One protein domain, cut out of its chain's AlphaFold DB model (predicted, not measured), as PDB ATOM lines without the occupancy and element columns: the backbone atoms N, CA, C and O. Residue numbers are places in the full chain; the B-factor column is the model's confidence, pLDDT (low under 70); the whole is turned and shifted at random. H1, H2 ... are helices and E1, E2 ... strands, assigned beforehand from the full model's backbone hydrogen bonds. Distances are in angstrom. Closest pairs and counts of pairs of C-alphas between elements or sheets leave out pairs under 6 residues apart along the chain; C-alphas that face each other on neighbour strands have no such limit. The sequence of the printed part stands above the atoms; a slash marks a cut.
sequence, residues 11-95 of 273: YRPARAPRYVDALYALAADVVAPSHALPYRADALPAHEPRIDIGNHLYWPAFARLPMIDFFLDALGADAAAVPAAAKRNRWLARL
ATOM      1  N   TYR A  11     211.114 223.295 204.735       93.38
ATOM      2  CA  TYR A  11     209.952 224.173 204.591       93.38
ATOM      3  C   TYR A  11     210.412 225.491 203.970       93.38
ATOM      4  O   TYR A  11     211.271 226.172 204.526       93.38
ATOM      5  N   ARG A  12     209.884 225.848 202.795       93.00
ATOM      6  CA  ARG A  12     210.333 227.026 202.029       93.00
ATOM      7  C   ARG A  12     209.161 227.875 201.535       93.00
ATOM      8  O   ARG A  12     208.073 227.334 201.355       93.00
ATOM      9  N   PRO A  13     209.346 229.181 201.262       91.94
ATOM     10  CA  PRO A  13     208.288 230.021 200.698       91.94
ATOM     11  C   PRO A  13     207.669 229.409 199.435       91.94
ATOM     12  O   PRO A  13     208.402 228.977 198.541       91.94
ATOM     13  N   ALA A  14     206.332 229.416 199.341       91.06
ATOM     14  CA  ALA A  14     205.595 228.909 198.175       91.06
ATOM     15  C   ALA A  14     205.897 229.664 196.871       91.06
ATOM     16  O   ALA A  14     205.578 229.184 195.788       91.06
ATOM     17  N   ARG A  15     206.470 230.867 196.974       90.06
ATOM     18  CA  ARG A  15     206.864 231.690 195.834       90.06
ATOM     19  C   ARG A  15     208.344 232.010 195.936       90.06
ATOM     20  O   ARG A  15     208.796 232.547 196.945       90.06
ATOM     21  N   ALA A  16     209.071 231.721 194.869       90.94
ATOM     22  CA  ALA A  16     210.425 232.193 194.652       90.94
ATOM     23  C   ALA A  16     210.547 232.699 193.206       90.94
ATOM     24  O   ALA A  16     209.647 232.490 192.390       90.94
ATOM     25  N   PRO A  17     211.638 233.398 192.857       93.44
ATOM     26  CA  PRO A  17     211.927 233.673 191.460       93.44
ATOM     27  C   PRO A  17     211.966 232.374 190.646       93.44
ATOM     28  O   PRO A  17     212.497 231.365 191.109       93.44
ATOM     29  N   ARG A  18     211.474 232.413 189.400       93.94
ATOM     30  CA  ARG A  18     211.355 231.234 188.519       93.94
ATOM     31  C   ARG A  18     212.643 230.408 188.424       93.94
ATOM     32  O   ARG A  18     212.589 229.184 188.378       93.94
ATOM     33  N   TYR A  19     213.799 231.072 188.401       93.19
ATOM     34  CA  TYR A  19     215.091 230.393 188.308       93.19
ATOM     35  C   TYR A  19     215.433 229.569 189.562       93.19
ATOM     36  O   TYR A  19     216.105 228.547 189.441       93.19
ATOM     37  N   VAL A  20     214.942 229.976 190.741       93.31
ATOM     38  CA  VAL A  20     215.088 229.236 192.004       93.31
ATOM     39  C   VAL A  20     214.205 227.995 191.988       93.31
ATOM     40  O   VAL A  20     214.685 226.908 192.291       93.31
ATOM     41  N   ASP A  21     212.940 228.125 191.583       94.00
ATOM     42  CA  ASP A  21     212.036 226.972 191.474       94.00
ATOM     43  C   ASP A  21     212.539 225.941 190.463       94.00
ATOM     44  O   ASP A  21     212.524 224.743 190.745       94.00
ATOM     45  N   ALA A  22     213.079 226.404 189.334       95.25
ATOM     46  CA  ALA A  22     213.728 225.536 188.359       95.25
ATOM     47  C   ALA A  22     214.944 224.795 188.948       95.25
ATOM     48  O   ALA A  22     215.129 223.618 188.651       95.25
ATOM     49  N   LEU A  23     215.743 225.438 189.811       95.12
ATOM     50  CA  LEU A  23     216.861 224.775 190.491       95.12
ATOM     51  C   LEU A  23     216.375 223.697 191.470       95.12
ATOM     52  O   LEU A  23     216.939 222.608 191.497       95.12
ATOM     53  N   TYR A  24     215.319 223.969 192.241       93.81
ATOM     54  CA  TYR A  24     214.722 222.969 193.135       93.81
ATOM     55  C   TYR A  24     214.160 221.772 192.367       93.81
ATOM     56  O   TYR A  24     214.381 220.637 192.781       93.81
ATOM     57  N   ALA A  25     213.479 222.012 191.243       93.44
ATOM     58  CA  ALA A  25     212.989 220.943 190.379       93.44
ATOM     59  C   ALA A  25     214.146 220.104 189.809       93.44
ATOM     60  O   ALA A  25     214.097 218.878 189.846       93.44
ATOM     61  N   LEU A  26     215.214 220.762 189.349       95.19
ATOM     62  CA  LEU A  26     216.410 220.107 188.818       95.19
ATOM     63  C   LEU A  26     217.148 219.275 189.883       95.19
ATOM     64  O   LEU A  26     217.753 218.254 189.566       95.19
ATOM     65  N   ALA A  27     217.093 219.704 191.143       94.88
ATOM     66  CA  ALA A  27     217.801 219.095 192.263       94.88
ATOM     67  C   ALA A  27     216.938 218.151 193.119       94.88
ATOM     68  O   ALA A  27     217.381 217.777 194.206       94.88
ATOM     69  N   ALA A  28     215.738 217.761 192.669       91.62
ATOM     70  CA  ALA A  28     214.758 217.024 193.477       91.62
ATOM     71  C   ALA A  28     215.309 215.733 194.127       91.62
ATOM     72  O   ALA A  28     214.986 215.445 195.275       91.62
ATOM     73  N   ASP A  29     216.214 215.014 193.449       88.38
ATOM     74  CA  ASP A  29     216.858 213.785 193.960       88.38
ATOM     75  C   ASP A  29     218.134 214.037 194.796       88.38
ATOM     76  O   ASP A  29     218.838 213.123 195.256       88.38
ATOM     77  N   VAL A  30     218.492 215.305 194.970       89.25
ATOM     78  CA  VAL A  30     219.698 215.749 195.671       89.25
ATOM     79  C   VAL A  30     219.331 216.388 197.004       89.25
ATOM     80  O   VAL A  30     219.890 215.992 198.042       89.25
ATOM     81  N   VAL A  31     218.397 217.342 196.965       87.62
ATOM     82  CA  VAL A  31     217.926 218.097 198.129       87.62
ATOM     83  C   VAL A  31     216.930 217.291 198.961       87.62
ATOM     84  O   VAL A  31     216.419 216.255 198.545       87.62
ATOM     85  N   ALA A  32     216.702 217.746 200.189       88.62
ATOM     86  CA  ALA A  32     215.658 217.205 201.046       88.62
ATOM     87  C   ALA A  32     214.264 217.382 200.413       88.62
ATOM     88  O   ALA A  32     214.043 218.384 199.724       88.62
ATOM     89  N   PRO A  33     213.303 216.478 200.695       90.56
ATOM     90  CA  PRO A  33     211.897 216.721 200.395       90.56
ATOM     91  C   PRO A  33     211.465 218.087 200.926       90.56
ATOM     92  O   PRO A  33     211.879 218.486 202.019       90.56
ATOM     93  N   SER A  34     210.659 218.810 200.145       92.12
ATOM     94  CA  SER A  34     210.264 220.173 200.492       92.12
ATOM     95  C   SER A  34     208.755 220.373 200.548       92.12
ATOM     96  O   SER A  34     208.007 219.815 199.745       92.12
ATOM     97  N   HIS A  35     208.323 221.205 201.491       92.81
ATOM     98  CA  HIS A  35     206.955 221.676 201.634       92.81
ATOM     99  C   HIS A  35     206.899 223.197 201.490       92.81
ATOM    100  O   HIS A  35     207.787 223.929 201.935       92.81
ATOM    101  N   ALA A  36     205.826 223.669 200.867       93.50
ATOM    102  CA  ALA A  36     205.581 225.086 200.684       93.50
ATOM    103  C   ALA A  36     205.032 225.720 201.973       93.50
ATOM    104  O   ALA A  36     204.163 225.154 202.635       93.50
ATOM    105  N   LEU A  37     205.525 226.913 202.304       92.12
ATOM    106  CA  LEU A  37     204.995 227.787 203.346       92.12
ATOM    107  C   LEU A  37     203.953 228.761 202.755       92.12
ATOM    108  O   LEU A  37     204.184 229.269 201.652       92.12
ATOM    109  N   PRO A  38     202.863 229.090 203.483       92.56
ATOM    110  CA  PRO A  38     202.565 228.665 204.854       92.56
ATOM    111  C   PRO A  38     202.175 227.182 204.939       92.56
ATOM    112  O   PRO A  38     201.438 226.675 204.099       92.56
ATOM    113  N   TYR A  39     202.675 226.501 205.971       90.62
ATOM    114  CA  TYR A  39     202.395 225.094 206.258       90.62
ATOM    115  C   TYR A  39     201.642 224.990 207.581       90.62
ATOM    116  O   TYR A  39     201.860 225.804 208.483       90.62
ATOM    117  N   ARG A  40     200.736 224.017 207.711       91.25
ATOM    118  CA  ARG A  40     199.932 223.901 208.929       91.25
ATOM    119  C   ARG A  40     200.808 223.476 210.109       91.25
ATOM    120  O   ARG A  40     201.498 222.463 210.034       91.25
ATOM    121  N   ALA A  41     200.758 224.236 211.201       86.50
ATOM    122  CA  ALA A  41     201.580 223.972 212.382       86.50
ATOM    123  C   ALA A  41     201.233 222.639 213.068       86.50
ATOM    124  O   ALA A  41     202.121 221.991 213.612       86.50
ATOM    125  N   ASP A  42     199.967 222.213 213.003       90.38
ATOM    126  CA  ASP A  42     199.485 220.932 213.540       90.38
ATOM    127  C   ASP A  42     199.944 219.711 212.725       90.38
ATOM    128  O   ASP A  42     199.899 218.590 213.222       90.38
ATOM    129  N   ALA A  43     200.425 219.925 211.498       90.50
ATOM    130  CA  ALA A  43     201.011 218.891 210.652       90.50
ATOM    131  C   ALA A  43     202.536 218.753 210.839       90.50
ATOM    132  O   ALA A  43     203.147 217.877 210.229       90.50
ATOM    133  N   LEU A  44     203.168 219.613 211.650       89.00
ATOM    134  CA  LEU A  44     204.594 219.503 211.958       89.00
ATOM    135  C   LEU A  44     204.833 218.394 212.999       89.00
ATOM    136  O   LEU A  44     204.127 218.356 214.010       89.00
ATOM    137  N   PRO A  45     205.865 217.549 212.833       87.50
ATOM    138  CA  PRO A  45     206.224 216.555 213.838       87.50
ATOM    139  C   PRO A  45     206.483 217.192 215.214       87.50
ATOM    140  O   PRO A  45     207.209 218.185 215.343       87.50
ATOM    141  N   ALA A  46     205.865 216.639 216.262       84.31
ATOM    142  CA  ALA A  46     205.858 217.235 217.603       84.31
ATOM    143  C   ALA A  46     207.221 217.177 218.319       84.31
ATOM    144  O   ALA A  46     207.501 218.025 219.162       84.31
ATOM    145  N   HIS A  47     208.067 216.201 217.976       86.00
ATOM    146  CA  HIS A  47     209.317 215.904 218.687       86.00
ATOM    147  C   HIS A  47     210.573 216.044 217.816       86.00
ATOM    148  O   HIS A  47     211.648 215.603 218.212       86.00
ATOM    149  N   GLU A  48     210.450 216.649 216.635       88.25
ATOM    150  CA  GLU A  48     211.594 216.899 215.759       88.25
ATOM    151  C   GLU A  48     212.162 218.308 215.989       88.25
ATOM    152  O   GLU A  48     211.386 219.264 216.109       88.25
ATOM    153  N   PRO A  49     213.500 218.466 216.035       89.06
ATOM    154  CA  PRO A  49     214.135 219.777 216.063       89.06
ATOM    155  C   PRO A  49     213.719 220.624 214.858       89.06
ATOM    156  O   PRO A  49     213.679 220.147 213.725       89.06
ATOM    157  N   ARG A  50     213.440 221.905 215.104       91.12
ATOM    158  CA  ARG A  50     213.054 222.873 214.073       91.12
ATOM    159  C   ARG A  50     214.082 223.984 214.059       91.12
ATOM    160  O   ARG A  50     214.331 224.602 215.089       91.12
ATOM    161  N   ILE A  51     214.662 224.222 212.892       91.62
ATOM    162  CA  ILE A  51     215.688 225.240 212.695       91.62
ATOM    163  C   ILE A  51     215.110 226.274 211.736       91.62
ATOM    164  O   ILE A  51     214.830 225.959 210.578       91.62
ATOM    165  N   ASP A  52     214.893 227.492 212.229       91.44
ATOM    166  CA  ASP A  52     214.434 228.610 211.411       91.44
ATOM    167  C   ASP A  52     215.635 229.418 210.909       91.44
ATOM    168  O   ASP A  52     216.360 230.035 211.686       91.44
ATOM    169  N   ILE A  53     215.834 229.400 209.591       91.00
ATOM    170  CA  ILE A  53     216.861 230.178 208.876       91.00
ATOM    171  C   ILE A  53     216.246 231.330 208.060       91.00
ATOM    172  O   ILE A  53     216.874 231.897 207.154       91.00
ATOM    173  N   GLY A  54     214.980 231.649 208.329       89.88
ATOM    174  CA  GLY A  54     214.273 232.775 207.748       89.88
ATOM    175  C   GLY A  54     214.957 234.095 208.092       89.88
ATOM    176  O   GLY A  54     215.555 234.261 209.154       89.88
ATOM    177  N   ASN A  55     214.878 235.059 207.172       88.81
ATOM    178  CA  ASN A  55     215.412 236.409 207.380       88.81
ATOM    179  C   ASN A  55     216.909 236.452 207.754       88.81
ATOM    180  O   ASN A  55     217.373 237.446 208.311       88.81
ATOM    181  N   HIS A  56     217.682 235.420 207.394       91.31
ATOM    182  CA  HIS A  56     219.114 235.320 207.691       91.31
ATOM    183  C   HIS A  56     219.940 236.516 207.199       91.31
ATOM    184  O   HIS A  56     220.978 236.817 207.772       91.31
ATOM    185  N   LEU A  57     219.471 237.249 206.183       86.62
ATOM    186  CA  LEU A  57     220.115 238.481 205.711       86.62
ATOM    187  C   LEU A  57     220.238 239.564 206.799       86.62
ATOM    188  O   LEU A  57     221.110 240.421 206.694       86.62
ATOM    189  N   TYR A  58     219.387 239.531 207.829       88.56
ATOM    190  CA  TYR A  58     219.447 240.451 208.970       88.56
ATOM    191  C   TYR A  58     220.287 239.914 210.132       88.56
ATOM    192  O   TYR A  58     220.462 240.601 211.138       88.56
ATOM    193  N   TRP A  59     220.796 238.686 210.029       92.56
ATOM    194  CA  TRP A  59     221.597 238.099 211.089       92.56
ATOM    195  C   TRP A  59     223.000 238.699 211.024       92.56
ATOM    196  O   TRP A  59     223.650 238.606 209.979       92.56
ATOM    197  N   PRO A  60     223.528 239.260 212.128       89.56
ATOM    198  CA  PRO A  60     224.846 239.887 212.114       89.56
ATOM    199  C   PRO A  60     225.964 238.951 211.623       89.56
ATOM    200  O   PRO A  60     226.939 239.406 211.030       89.56
ATOM    201  N   ALA A  61     225.823 237.642 211.848       91.25
ATOM    202  CA  ALA A  61     226.776 236.631 211.405       91.25
ATOM    203  C   ALA A  61     226.795 236.421 209.877       91.25
ATOM    204  O   ALA A  61     227.854 236.106 209.339       91.25
ATOM    205  N   PHE A  62     225.685 236.651 209.161       90.00
ATOM    206  CA  PHE A  62     225.590 236.390 207.717       90.00
ATOM    207  C   PHE A  62     226.583 237.222 206.895       90.00
ATOM    208  O   PHE A  62     227.137 236.745 205.908       90.00
ATOM    209  N   ALA A  63     226.842 238.460 207.324       87.00
ATOM    210  CA  ALA A  63     227.792 239.354 206.667       87.00
ATOM    211  C   ALA A  63     229.252 239.149 207.118       87.00
ATOM    212  O   ALA A  63     230.155 239.743 206.535       87.00
ATOM    213  N   ARG A  64     229.495 238.351 208.168       90.50
ATOM    214  CA  ARG A  64     230.824 238.195 208.790       90.50
ATOM    215  C   ARG A  64     231.438 236.816 208.607       90.50
ATOM    216  O   ARG A  64     232.657 236.691 208.658       90.50
ATOM    217  N   LEU A  65     230.609 235.793 208.442       94.69
ATOM    218  CA  LEU A  65     231.063 234.424 208.266       94.69
ATOM    219  C   LEU A  65     231.152 234.067 206.779       94.69
ATOM    220  O   LEU A  65     230.359 234.562 205.972       94.69
ATOM    221  N   PRO A  66     232.069 233.161 206.405       95.88
ATOM    222  CA  PRO A  66     231.995 232.475 205.125       95.88
ATOM    223  C   PRO A  66     230.607 231.875 204.916       95.88
ATOM    224  O   PRO A  66     230.044 231.279 205.831       95.88
ATOM    225  N   MET A  67     230.046 232.043 203.715       93.56
ATOM    226  CA  MET A  67     228.627 231.766 203.449       93.56
ATOM    227  C   MET A  67     228.194 230.366 203.907       93.56
ATOM    228  O   MET A  67     227.132 230.214 204.502       93.56
ATOM    229  N   ILE A  68     229.012 229.343 203.650       95.31
ATOM    230  CA  ILE A  68     228.690 227.965 204.037       95.31
ATOM    231  C   ILE A  68     228.872 227.744 205.540       95.31
ATOM    232  O   ILE A  68     228.067 227.040 206.142       95.31
ATOM    233  N   ASP A  69     229.857 228.391 206.166       96.69
ATOM    234  CA  ASP A  69     230.047 228.329 207.619       96.69
ATOM    235  C   ASP A  69     228.852 228.942 208.353       96.69
ATOM    236  O   ASP A  69     228.393 228.362 209.328       96.69
ATOM    237  N   PHE A  70     228.295 230.049 207.844       96.00
ATOM    238  CA  PHE A  70     227.057 230.623 208.374       96.00
ATOM    239  C   PHE A  70     225.911 229.603 208.379       96.00
ATOM    240  O   PHE A  70     225.223 229.454 209.385       96.00
ATOM    241  N   PHE A  71     225.693 228.890 207.267       95.00
ATOM    242  CA  PHE A  71     224.614 227.902 207.197       95.00
ATOM    243  C   PHE A  71     224.894 226.661 208.054       95.00
ATOM    244  O   PHE A  71     223.951 226.090 208.587       95.00
ATOM    245  N   LEU A  72     226.155 226.249 208.217       95.06
ATOM    246  CA  LEU A  72     226.528 225.162 209.128       95.06
ATOM    247  C   LEU A  72     226.277 225.546 210.591       95.06
ATOM    248  O   LEU A  72     225.626 224.790 211.308       95.06
ATOM    249  N   ASP A  73     226.711 226.740 210.994       94.50
ATOM    250  CA  ASP A  73     226.486 227.294 212.333       94.50
ATOM    251  C   ASP A  73     224.987 227.441 212.632       94.50
ATOM    252  O   ASP A  73     224.505 226.967 213.659       94.50
ATOM    253  N   ALA A  74     224.211 227.972 211.680       93.62
ATOM    254  CA  ALA A  74     222.756 228.069 211.800       93.62
ATOM    255  C   ALA A  74     222.075 226.694 211.949       93.62
ATOM    256  O   ALA A  74     221.013 226.601 212.558       93.62
ATOM    257  N   LEU A  75     222.684 225.626 211.419       91.69
ATOM    258  CA  LEU A  75     222.230 224.242 211.588       91.69
ATOM    259  C   LEU A  75     222.736 223.585 212.889       91.69
ATOM    260  O   LEU A  75     222.438 222.414 213.131       91.69
ATOM    261  N   GLY A  76     223.490 224.307 213.724       91.88
ATOM    262  CA  GLY A  76     224.095 223.804 214.959       91.88
ATOM    263  C   GLY A  76     225.335 222.934 214.737       91.88
ATOM    264  O   GLY A  76     225.735 222.199 215.641       91.88
ATOM    265  N   ALA A  77     225.930 222.972 213.543       92.69
ATOM    266  CA  ALA A  77     227.142 222.236 213.216       92.69
ATOM    267  C   ALA A  77     228.386 223.116 213.393       92.69
ATOM    268  O   ALA A  77     228.429 224.251 212.923       92.69
ATOM    269  N   ASP A  78     229.439 222.557 213.996       94.88
ATOM    270  CA  ASP A  78     230.751 223.201 214.011       94.88
ATOM    271  C   ASP A  78     231.339 223.216 212.593       94.88
ATOM    272  O   ASP A  78     231.735 222.184 212.040       94.88
ATOM    273  N   ALA A  79     231.410 224.406 211.998       94.81
ATOM    274  CA  ALA A  79     231.949 224.584 210.661       94.81
ATOM    275  C   ALA A  79     233.432 224.189 210.560       94.81
ATOM    276  O   ALA A  79     233.864 223.782 209.479       94.81
ATOM    277  N   ALA A  80     234.216 224.278 211.640       94.81
ATOM    278  CA  ALA A  80     235.620 223.865 211.641       94.81
ATOM    279  C   ALA A  80     235.775 222.337 211.553       94.81
ATOM    280  O   ALA A  80     236.750 221.849 210.981       94.81
ATOM    281  N   ALA A  81     234.787 221.584 212.045       96.38
ATOM    282  CA  ALA A  81     234.754 220.127 211.952       96.38
ATOM    283  C   ALA A  81     234.344 219.610 210.558       96.38
ATOM    284  O   ALA A  81     234.541 218.432 210.252       96.38
ATOM    285  N   VAL A  82     233.780 220.465 209.695       95.75
ATOM    286  CA  VAL A  82     233.373 220.088 208.333       95.75
ATOM    287  C   VAL A  82     234.539 220.289 207.357       95.75
ATOM    288  O   VAL A  82     235.006 221.418 207.191       95.75
ATOM    289  N   PRO A  83     234.994 219.241 206.639       95.06
ATOM    290  CA  PRO A  83     236.072 219.376 205.661       95.06
ATOM    291  C   PRO A  83     235.731 220.385 204.560       95.06
ATOM    292  O   PRO A  83     234.613 220.381 204.046       95.06
ATOM    293  N   ALA A  84     236.711 221.181 204.115       93.56
ATOM    294  CA  ALA A  84     236.519 222.177 203.052       93.56
ATOM    295  C   ALA A  84     235.880 221.576 201.785       93.56
ATOM    296  O   ALA A  84     234.957 222.150 201.216       93.56
ATOM    297  N   ALA A  85     236.276 220.358 201.398       93.44
ATOM    298  CA  ALA A  85     235.697 219.654 200.251       93.44
ATOM    299  C   ALA A  85     234.180 219.392 200.374       93.44
ATOM    300  O   ALA A  85     233.494 219.329 199.356       93.44
ATOM    301  N   ALA A  86     233.651 219.256 201.596       93.69
ATOM    302  CA  ALA A  86     232.224 219.061 201.860       93.69
ATOM    303  C   ALA A  86     231.424 220.377 201.863       93.69
ATOM    304  O   ALA A  86     230.198 220.340 201.800       93.69
ATOM    305  N   LYS A  87     232.105 221.533 201.891       95.06
ATOM    306  CA  LYS A  87     231.502 222.875 201.797       95.06
ATOM    307  C   LYS A  87     231.308 223.348 200.350       95.06
ATOM    308  O   LYS A  87     230.791 224.433 200.108       95.06
ATOM    309  N   ARG A  88     231.732 222.541 199.379       94.94
ATOM    310  CA  ARG A  88     231.712 222.853 197.946       94.94
ATOM    311  C   ARG A  88     230.391 222.473 197.288       94.94
ATOM    312  O   ARG A  88     229.695 221.557 197.731       94.94
ATOM    313  N   ASN A  89     230.091 223.079 196.141       93.75
ATOM    314  CA  ASN A  89     228.847 222.817 195.405       93.75
ATOM    315  C   ASN A  89     228.893 221.549 194.530       93.75
ATOM    316  O   ASN A  89     228.197 221.461 193.522       93.75
ATOM    317  N   ARG A  90     229.671 220.521 194.912       94.31
ATOM    318  CA  ARG A  90     229.860 219.281 194.120       94.31
ATOM    319  C   ARG A  90     228.567 218.502 193.864       94.31
ATOM    320  O   ARG A  90     228.517 217.637 192.995       94.31
ATOM    321  N   TRP A  91     227.510 218.794 194.615       93.75
ATOM    322  CA  TRP A  91     226.182 218.244 194.369       93.75
ATOM    323  C   TRP A  91     225.620 218.645 192.993       93.75
ATOM    324  O   TRP A  91     224.819 217.892 192.442       93.75
ATOM    325  N   LEU A  92     226.078 219.763 192.411       95.94
ATOM    326  CA  LEU A  92     225.712 220.217 191.065       95.94
ATOM    327  C   LEU A  92     226.107 219.212 189.971       95.94
ATOM    328  O   LEU A  92     225.381 219.062 188.991       95.94
ATOM    329  N   ALA A  93     227.190 218.453 190.168       93.50
ATOM    330  CA  ALA A  93     227.629 217.411 189.238       93.50
ATOM    331  C   ALA A  93     226.633 216.241 189.097       93.50
ATOM    332  O   ALA A  93     226.777 215.409 188.206       93.50
ATOM    333  N   ARG A  94     225.627 216.159 189.978       94.31
ATOM    334  CA  ARG A  94     224.576 215.129 189.952       94.31
ATOM    335  C   ARG A  94     223.316 215.576 189.211       94.31
ATOM    336  O   ARG A  94     222.373 214.795 189.124       94.31
ATOM    337  N   LEU A  95     223.263 216.825 188.748       95.31
ATOM    338  CA  LEU A  95     222.074 217.373 188.108       95.31
ATOM    339  C   LEU A  95     221.931 216.860 186.668       95.31
ATOM    340  O   LEU A  95     222.927 216.785 185.946       95.31
TER     341      LEU A  95
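What this domain is: This is residues 11 to 95 of the 273 residues of the protein "ADP-heptose" of Burkholderia dolosa AU0158 (UniProt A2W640). With little regular structure, the domain makes two loose lobes, E1, H1 and E2 in one and the short helices H2, H3 and H4 in the other, joined by residues 38 to 66. The printed part has 85 residues, 33 of them in four named helices and two named strands, in the order E1, H1, E2, H2, H3, H4; its class is mixed, with a parallel sheet E1, E2. It is only just loose, close to compact, with a radius of gyration of the C-alphas of 14.8 A, and spans 36 by 30 by 25 A.

How they stand to each other: E1, residues 11 to 13, H1, residues 18 to 26, and E2, residues 34 to 37, form a strand-helix-strand unit, two parallel neighbour strands with a helix between them along the chain, its crossover right-handed. N 37 and O 12 are within hydrogen-bond range at 2.8 A. H2, residues 67 to 74, and H3, residues 84 to 87, are close but not clearly touching; their closest C-alphas, of Ile 68 and Lys 87, are 6.2 A apart. H4, residues 90 to 94, is apart from H3. In H1 and H2 every O i to N i+4 pair is within hydrogen-bond range; in H4 0 of 1 is, beside 2 of 2 O i to N i+3 pairs, and H3 is too short for an O i to N i+4 pair.

Where its parts are: E1 begins at C-alpha 11 (209.952, 224.173, 204.591). H1 is 12.2 A long and H2 10.9 A. H4 ends at C-alpha 94 (224.576, 215.129, 189.952).

The domain as a whole: The C-alphas farthest apart, of Asp 42 and Ala 85, are 38.6 A apart. The link from E2 to H2 is long, and its residues 40 to 49 stand free. The printed part has no cut, and no printed residue is under 70 in pLDDT.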